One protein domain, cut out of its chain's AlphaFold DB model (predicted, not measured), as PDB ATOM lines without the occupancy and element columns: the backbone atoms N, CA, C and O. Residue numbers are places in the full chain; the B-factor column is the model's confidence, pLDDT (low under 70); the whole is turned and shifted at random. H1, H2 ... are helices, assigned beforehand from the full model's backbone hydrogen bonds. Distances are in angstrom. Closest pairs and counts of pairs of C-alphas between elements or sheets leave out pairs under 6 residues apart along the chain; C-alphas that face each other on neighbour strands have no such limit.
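What this domain is: This is residues 20 to 76 of the 76 residues of an uncharacterized protein of Nitrospirae bacterium (UniProt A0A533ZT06). A short helix, H1, meets one end of a long helix, H2, in an L-shaped corner, with the loop of residues 31 to 43 at that same end; the rest of H2, with the two residues after it, sticks out as a long free arm, residues 53 to 76. The printed part has 57 residues with two named helices, H1 then H2, and no named strand; its class is all helix. It is extended, with a radius of gyration of the C-alphas of 16.5 A, and flat, spanning 51 by 29 by 14 A.

How they stand to each other: H1, residues 20 to 30, touches H2, residues 44 to 74, with residues 44 to 48 of H2 alone. Their closest C-alphas, those of Val 29 and Val 44, are 6.5 A apart. They run opposite ways at a steep tilt of 69 degrees, only just short of about perpendicular. In H1 and H2 every O i to N i+4 pair is within hydrogen-bond range.

Where its parts are: H1 begins at C-alpha 20, (12.926, 162.307, 53.990), and measures 15.3 A. H2 measures 45.5 A from C-alpha 44, (10.079, 149.274, 45.059), to C-alpha 74, (53.949, 154.148, 56.160).

The domain as a whole: The C-alphas farthest apart, those of Ser 41 and Glu 76, are 51.8 A apart. The printed part has no cut, and the link from H1 to H2 is long. The model's pLDDT is under 70 in residues 36 to 42 and 72 to 76.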
ATOM      1  N   ASP A  20      12.482 161.633  55.210       96.94
ATOM      2  CA  ASP A  20      12.926 162.307  53.990       96.94
ATOM      3  C   ASP A  20      13.849 161.419  53.152       96.94
ATOM      4  O   ASP A  20      13.675 161.343  51.935       96.94
ATOM      5  N   GLN A  21      14.750 160.664  53.791       92.81
ATOM      6  CA  GLN A  21      15.569 159.652  53.112       92.81
ATOM      7  C   GLN A  21      14.689 158.590  52.446       92.81
ATOM      8  O   GLN A  21      14.910 158.244  51.286       92.81
ATOM      9  N   LYS A  22      13.644 158.121  53.141       91.00
ATOM     10  CA  LYS A  22      12.691 157.155  52.584       91.00
ATOM     11  C   LYS A  22      11.967 157.709  51.355       91.00
ATOM     12  O   LYS A  22      11.947 157.062  50.311       91.00
ATOM     13  N   LYS A  23      11.406 158.920  51.455       94.25
ATOM     14  CA  LYS A  23      10.700 159.576  50.338       94.25
ATOM     15  C   LYS A  23      11.613 159.793  49.138       94.25
ATOM     16  O   LYS A  23      11.191 159.594  47.999       94.25
ATOM     17  N   TRP A  24      12.852 160.206  49.388       93.06
ATOM     18  CA  TRP A  24      13.854 160.369  48.344       93.06
ATOM     19  C   TRP A  24      14.140 159.040  47.637       93.06
ATOM     20  O   TRP A  24      14.082 158.988  46.410       93.06
ATOM     21  N   LEU A  25      14.348 157.957  48.391       89.94
ATOM     22  CA  LEU A  25      14.615 156.626  47.843       89.94
ATOM     23  C   LEU A  25      13.459 156.146  46.952       89.94
ATOM     24  O   LEU A  25      13.666 155.763  45.804       89.94
ATOM     25  N   GLU A  26      12.225 156.249  47.448       89.56
ATOM     26  CA  GLU A  26      11.021 155.884  46.696       89.56
ATOM     27  C   GLU A  26      10.869 156.706  45.409       89.56
ATOM     28  O   GLU A  26      10.477 156.168  44.371       89.56
ATOM     29  N   LYS A  27      11.187 158.007  45.457       91.50
ATOM     30  CA  LYS A  27      11.177 158.888  44.283       91.50
ATOM     31  C   LYS A  27      12.221 158.453  43.254       91.50
ATOM     32  O   LYS A  27      11.889 158.349  42.079       91.50
ATOM     33  N   MET A  28      13.446 158.150  43.682       89.12
ATOM     34  CA  MET A  28      14.531 157.715  42.795       89.12
ATOM     35  C   MET A  28      14.217 156.393  42.087       89.12
ATOM     36  O   MET A  28      14.501 156.258  40.895       89.12
ATOM     37  N   VAL A  29      13.578 155.449  42.788       86.31
ATOM     38  CA  VAL A  29      13.091 154.201  42.180       86.31
ATOM     39  C   VAL A  29      12.000 154.490  41.145       86.31
ATOM     40  O   VAL A  29      12.077 153.998  40.023       86.31
ATOM     41  N   LYS A  30      11.001 155.316  41.488       84.94
ATOM     42  CA  LYS A  30       9.894 155.670  40.577       84.94
ATOM     43  C   LYS A  30      10.360 156.409  39.324       84.94
ATOM     44  O   LYS A  30       9.807 156.188  38.255       84.94
ATOM     45  N   GLU A  31      11.360 157.274  39.454       87.81
ATOM     46  CA  GLU A  31      11.954 158.013  38.335       87.81
ATOM     47  C   GLU A  31      12.905 157.153  37.482       87.81
ATOM     48  O   GLU A  31      13.475 157.661  36.519       87.81
ATOM     49  N   GLY A  32      13.105 155.872  37.822       80.25
ATOM     50  CA  GLY A  32      13.993 154.969  37.084       80.25
ATOM     51  C   GLY A  32      15.472 155.348  37.178       80.25
ATOM     52  O   GLY A  32      16.276 154.908  36.360       80.25
ATOM     53  N   LYS A  33      15.845 156.175  38.162       83.19
ATOM     54  CA  LYS A  33      17.232 156.617  38.381       83.19
ATOM     55  C   LYS A  33      18.072 155.591  39.134       83.19
ATOM     56  O   LYS A  33      19.289 155.730  39.202       83.19
ATOM     57  N   ILE A  34      17.425 154.581  39.707       81.44
ATOM     58  CA  ILE A  34      18.072 153.406  40.280       81.44
ATOM     59  C   ILE A  34      17.912 152.273  39.270       81.44
ATOM     60  O   ILE A  34      16.791 151.885  38.940       81.44
ATOM     61  N   ALA A  35      19.039 151.772  38.768       72.12
ATOM     62  CA  ALA A  35      19.049 150.709  37.776       72.12
ATOM     63  C   ALA A  35      18.437 149.421  38.349       72.12
ATOM     64  O   ALA A  35      18.800 148.964  39.432       72.12
ATOM     65  N   VAL A  36      17.515 148.829  37.591       66.62
ATOM     66  CA  VAL A  36      16.966 147.500  37.869       66.62
ATOM     67  C   VAL A  36      17.797 146.490  37.068       66.62
ATOM     68  O   VAL A  36      17.963 146.685  35.862       66.62
ATOM     69  N   PRO A  37      18.353 145.436  37.690       62.59
ATOM     70  CA  PRO A  37      19.122 144.431  36.984       62.59
ATOM     71  C   PRO A  37      18.247 143.670  35.976       62.59
ATOM     72  O   PRO A  37      17.026 143.575  36.142       62.59
ATOM     73  N   PRO A  38      18.861 143.118  34.916       58.66
ATOM     74  CA  PRO A  38      18.145 142.382  33.882       58.66
ATOM     75  C   PRO A  38      17.446 141.150  34.480       58.66
ATOM     76  O   PRO A  38      18.093 140.309  35.099       58.66
ATOM     77  N   GLY A  39      16.122 141.041  34.301       60.59
ATOM     78  CA  GLY A  39      15.339 139.908  34.822       60.59
ATOM     79  C   GLY A  39      13.863 140.172  35.152       60.59
ATOM     80  O   GLY A  39      13.137 139.216  35.401       60.59
ATOM     81  N   GLY A  40      13.387 141.424  35.133       60.09
ATOM     82  CA  GLY A  40      11.965 141.753  35.323       60.09
ATOM     83  C   GLY A  40      11.727 143.052  36.096       60.09
ATOM     84  O   GLY A  40      12.664 143.799  36.370       60.09
ATOM     85  N   SER A  41      10.466 143.323  36.456       62.34
ATOM     86  CA  SER A  41      10.110 144.409  37.374       62.34
ATOM     87  C   SER A  41      10.211 143.927  38.822       62.34
ATOM     88  O   SER A  41       9.529 142.997  39.248       62.34
ATOM     89  N   LEU A  42      11.084 144.563  39.598       68.88
ATOM     90  CA  LEU A  42      11.176 144.343  41.038       68.88
ATOM     91  C   LEU A  42      10.231 145.296  41.776       68.88
ATOM     92  O   LEU A  42       9.951 146.403  41.312       68.88
ATOM     93  N   SER A  43       9.743 144.874  42.945       80.25
ATOM     94  CA  SER A  43       9.012 145.771  43.844       80.25
ATOM     95  C   SER A  43       9.908 146.949  44.254       80.25
ATOM     96  O   SER A  43      11.133 146.820  44.295       80.25
ATOM     97  N   VAL A  44       9.312 148.092  44.611       79.25
ATOM     98  CA  VAL A  44      10.079 149.274  45.059       79.25
ATOM     99  C   VAL A  44      11.014 148.925  46.222       79.25
ATOM    100  O   VAL A  44      12.151 149.385  46.246       79.25
ATOM    101  N   GLY A  45      10.556 148.067  47.140       80.44
ATOM    102  CA  GLY A  45      11.365 147.572  48.255       80.44
ATOM    103  C   GLY A  45      12.583 146.770  47.797       80.44
ATOM    104  O   GLY A  45      13.681 147.016  48.276       80.44
ATOM    105  N   ASN A  46      12.428 145.881  46.814       82.94
ATOM    106  CA  ASN A  46      13.545 145.080  46.307       82.94
ATOM    107  C   ASN A  46      14.569 145.941  45.551       82.94
ATOM    108  O   ASN A  46      15.773 145.747  45.713       82.94
ATOM    109  N   VAL A  47      14.108 146.924  44.765       85.00
ATOM    110  CA  VAL A  47      14.998 147.885  44.086       85.00
ATOM    111  C   VAL A  47      15.778 148.716  45.104       85.00
ATOM    112  O   VAL A  47      16.991 148.873  44.977       85.00
ATOM    113  N   ALA A  48      15.096 149.192  46.147       85.69
ATOM    114  CA  ALA A  48      15.714 149.886  47.269       85.69
ATOM    115  C   ALA A  48      16.783 149.030  47.971       85.69
ATOM    116  O   ALA A  48      17.893 149.515  48.183       85.69
ATOM    117  N   SER A  49      16.490 147.762  48.283       86.38
ATOM    118  CA  SER A  49      17.440 146.860  48.949       86.38
ATOM    119  C   SER A  49      18.713 146.641  48.134       86.38
ATOM    120  O   SER A  49      19.811 146.739  48.677       86.38
ATOM    121  N   MET A  50      18.599 146.402  46.825       85.25
ATOM    122  CA  MET A  50      19.784 146.244  45.974       85.25
ATOM    123  C   MET A  50      20.587 147.538  45.855       85.25
ATOM    124  O   MET A  50      21.812 147.495  45.855       85.25
ATOM    125  N   PHE A  51      19.911 148.686  45.755       87.50
ATOM    126  CA  PHE A  51      20.590 149.975  45.696       87.50
ATOM    127  C   PHE A  51      21.377 150.254  46.975       87.50
ATOM    128  O   PHE A  51      22.535 150.652  46.905       87.50
ATOM    129  N   ILE A  52      20.784 149.984  48.141       89.12
ATOM    130  CA  ILE A  52      21.477 150.106  49.426       89.12
ATOM    131  C   ILE A  52      22.664 149.136  49.489       89.12
ATOM    132  O   ILE A  52      23.747 149.550  49.892       89.12
ATOM    133  N   ARG A  53      22.506 147.886  49.029       87.50
ATOM    134  CA  ARG A  53      23.613 146.917  48.945       87.50
ATOM    135  C   ARG A  53      24.757 147.439  48.070       87.50
ATOM    136  O   ARG A  53      25.905 147.359  48.487       87.50
ATOM    137  N   ALA A  54      24.450 148.043  46.921       87.69
ATOM    138  CA  ALA A  54      25.451 148.658  46.047       87.69
ATOM    139  C   ALA A  54      26.176 149.835  46.718       87.69
ATOM    140  O   ALA A  54      27.394 149.937  46.626       87.69
ATOM    141  N   LEU A  55      25.447 150.711  47.421       89.75
ATOM    142  CA  LEU A  55      26.056 151.823  48.157       89.75
ATOM    143  C   LEU A  55      27.014 151.329  49.246       89.75
ATOM    144  O   LEU A  55      28.107 151.874  49.376       89.75
ATOM    145  N   LEU A  56      26.614 150.305  50.003       89.94
ATOM    146  CA  LEU A  56      27.449 149.711  51.047       89.94
ATOM    147  C   LEU A  56      28.694 149.052  50.453       89.94
ATOM    148  O   LEU A  56      29.790 149.302  50.942       89.94
ATOM    149  N   HIS A  57      28.539 148.284  49.374       89.19
ATOM    150  CA  HIS A  57      29.662 147.658  48.677       89.19
ATOM    151  C   HIS A  57      30.681 148.699  48.203       89.19
ATOM    152  O   HIS A  57      31.858 148.606  48.531       89.19
ATOM    153  N   ASN A  58      30.215 149.745  47.515       89.44
ATOM    154  CA  ASN A  58      31.085 150.808  47.015       89.44
ATOM    155  C   ASN A  58      31.794 151.554  48.155       89.44
ATOM    156  O   ASN A  58      32.958 151.916  48.020       89.44
ATOM    157  N   ALA A  59      31.104 151.801  49.274       91.69
ATOM    158  CA  ALA A  59      31.704 152.442  50.441       91.69
ATOM    159  C   ALA A  59      32.791 151.559  51.076       91.69
ATOM    160  O   ALA A  59      33.851 152.066  51.431       91.69
ATOM    161  N   MET A  60      32.553 150.246  51.170       91.25
ATOM    162  CA  MET A  60      33.540 149.287  51.670       91.25
ATOM    163  C   MET A  60      34.764 149.193  50.753       91.25
ATOM    164  O   MET A  60      35.886 149.198  51.245       91.25
ATOM    165  N   GLU A  61      34.571 149.155  49.432       91.00
ATOM    166  CA  GLU A  61      35.680 149.160  48.467       91.00
ATOM    167  C   GLU A  61      36.512 150.444  48.559       91.00
ATOM    168  O   GLU A  61      37.739 150.388  48.527       91.00
ATOM    169  N   GLN A  62      35.857 151.601  48.704       91.06
ATOM    170  CA  GLN A  62      36.545 152.881  48.893       91.06
ATOM    171  C   GLN A  62      37.336 152.915  50.198       91.06
ATOM    172  O   GLN A  62      38.484 153.350  50.189       91.06
ATOM    173  N   GLN A  63      36.748 152.435  51.297       91.19
ATOM    174  CA  GLN A  63      37.433 152.348  52.582       91.19
ATOM    175  C   GLN A  63      38.663 151.435  52.489       91.19
ATOM    176  O   GLN A  63      39.752 151.854  52.862       91.19
ATOM    177  N   ALA A  64      38.520 150.238  51.915       90.12
ATOM    178  CA  ALA A  64      39.633 149.305  51.748       90.12
ATOM    179  C   ALA A  64      40.747 149.870  50.845       90.12
ATOM    180  O   ALA A  64      41.929 149.626  51.082       90.12
ATOM    181  N   ALA A  65      40.389 150.638  49.810       89.44
ATOM    182  CA  ALA A  65      41.363 151.303  48.948       89.44
ATOM    183  C   ALA A  65      42.135 152.414  49.682       89.44
ATOM    184  O   ALA A  65      43.336 152.544  49.464       89.44
ATOM    185  N   MET A  66      41.464 153.188  50.543       87.69
ATOM    186  CA  MET A  66      42.108 154.209  51.381       87.69
ATOM    187  C   MET A  66      43.039 153.578  52.417       87.69
ATOM    188  O   MET A  66      44.192 153.973  52.503       87.69
ATOM    189  N   GLU A  67      42.583 152.541  53.126       88.88
ATOM    190  CA  GLU A  67      43.393 151.833  54.130       88.88
ATOM    191  C   GLU A  67      44.667 151.229  53.525       88.88
ATOM    192  O   GLU A  67      45.720 151.222  54.157       88.88
ATOM    193  N   LYS A  68      44.589 150.743  52.282       84.75
ATOM    194  CA  LYS A  68      45.765 150.252  51.563       84.75
ATOM    195  C   LYS A  68      46.725 151.380  51.173       84.75
ATOM    196  O   LYS A  68      47.930 151.186  51.270       84.75
ATOM    197  N   ALA A  69      46.205 152.517  50.714       79.88
ATOM    198  CA  ALA A  69      47.037 153.663  50.352       79.88
ATOM    199  C   ALA A  69      47.790 154.220  51.571       79.88
ATOM    200  O   ALA A  69      48.983 154.478  51.466       79.88
ATOM    201  N   ASP A  70      47.122 154.314  52.725       77.00
ATOM    202  CA  ASP A  70      47.746 154.759  53.976       77.00
ATOM    203  C   ASP A  70      48.839 153.778  54.445       77.00
ATOM    204  O   ASP A  70      49.901 154.202  54.892       77.00
ATOM    205  N   ALA A  71      48.620 152.465  54.307       73.44
ATOM    206  CA  ALA A  71      49.617 151.453  54.665       73.44
ATOM    207  C   ALA A  71      50.849 151.467  53.741       73.44
ATOM    208  O   ALA A  71      51.966 151.294  54.219       73.44
ATOM    209  N   ASP A  72      50.656 151.692  52.436       69.88
ATOM    210  CA  ASP A  72      51.762 151.799  51.477       69.88
ATOM    211  C   ASP A  72      52.590 153.096  51.700       69.88
ATOM    212  O   ASP A  72      53.768 153.119  51.352       69.88
ATOM    213  N   GLU A  73      52.019 154.154  52.303       63.03
ATOM    214  CA  GLU A  73      52.733 155.396  52.675       63.03
ATOM    215  C   GLU A  73      53.535 155.290  53.993       63.03
ATOM    216  O   GLU A  73      54.479 156.057  54.185       63.03
ATOM    217  N   GLU A  74      53.202 154.366  54.902       59.31
ATOM    218  CA  GLU A  74      53.949 154.148  56.160       59.31
ATOM    219  C   GLU A  74      55.202 153.258  55.994       59.31
ATOM    220  O   GLU A  74      56.061 153.239  56.878       59.31
ATOM    221  N   ASP A  75      55.315 152.535  54.872       56.69
ATOM    222  CA  ASP A  75      56.455 151.667  54.530       56.69
ATOM    223  C   ASP A  75      57.570 152.386  53.710       56.69
ATOM    224  O   ASP A  75      58.582 151.754  53.375       56.69
ATOM    225  N   GLU A  76      57.434 153.696  53.416       50.53
ATOM    226  CA  GLU A  76      58.496 154.604  52.893       50.53
ATOM    227  C   GLU A  76      59.147 155.475  53.990       50.53
ATOM    228  O   GLU A  76      60.379 155.713  53.889       50.53
TER     229      GLU A  76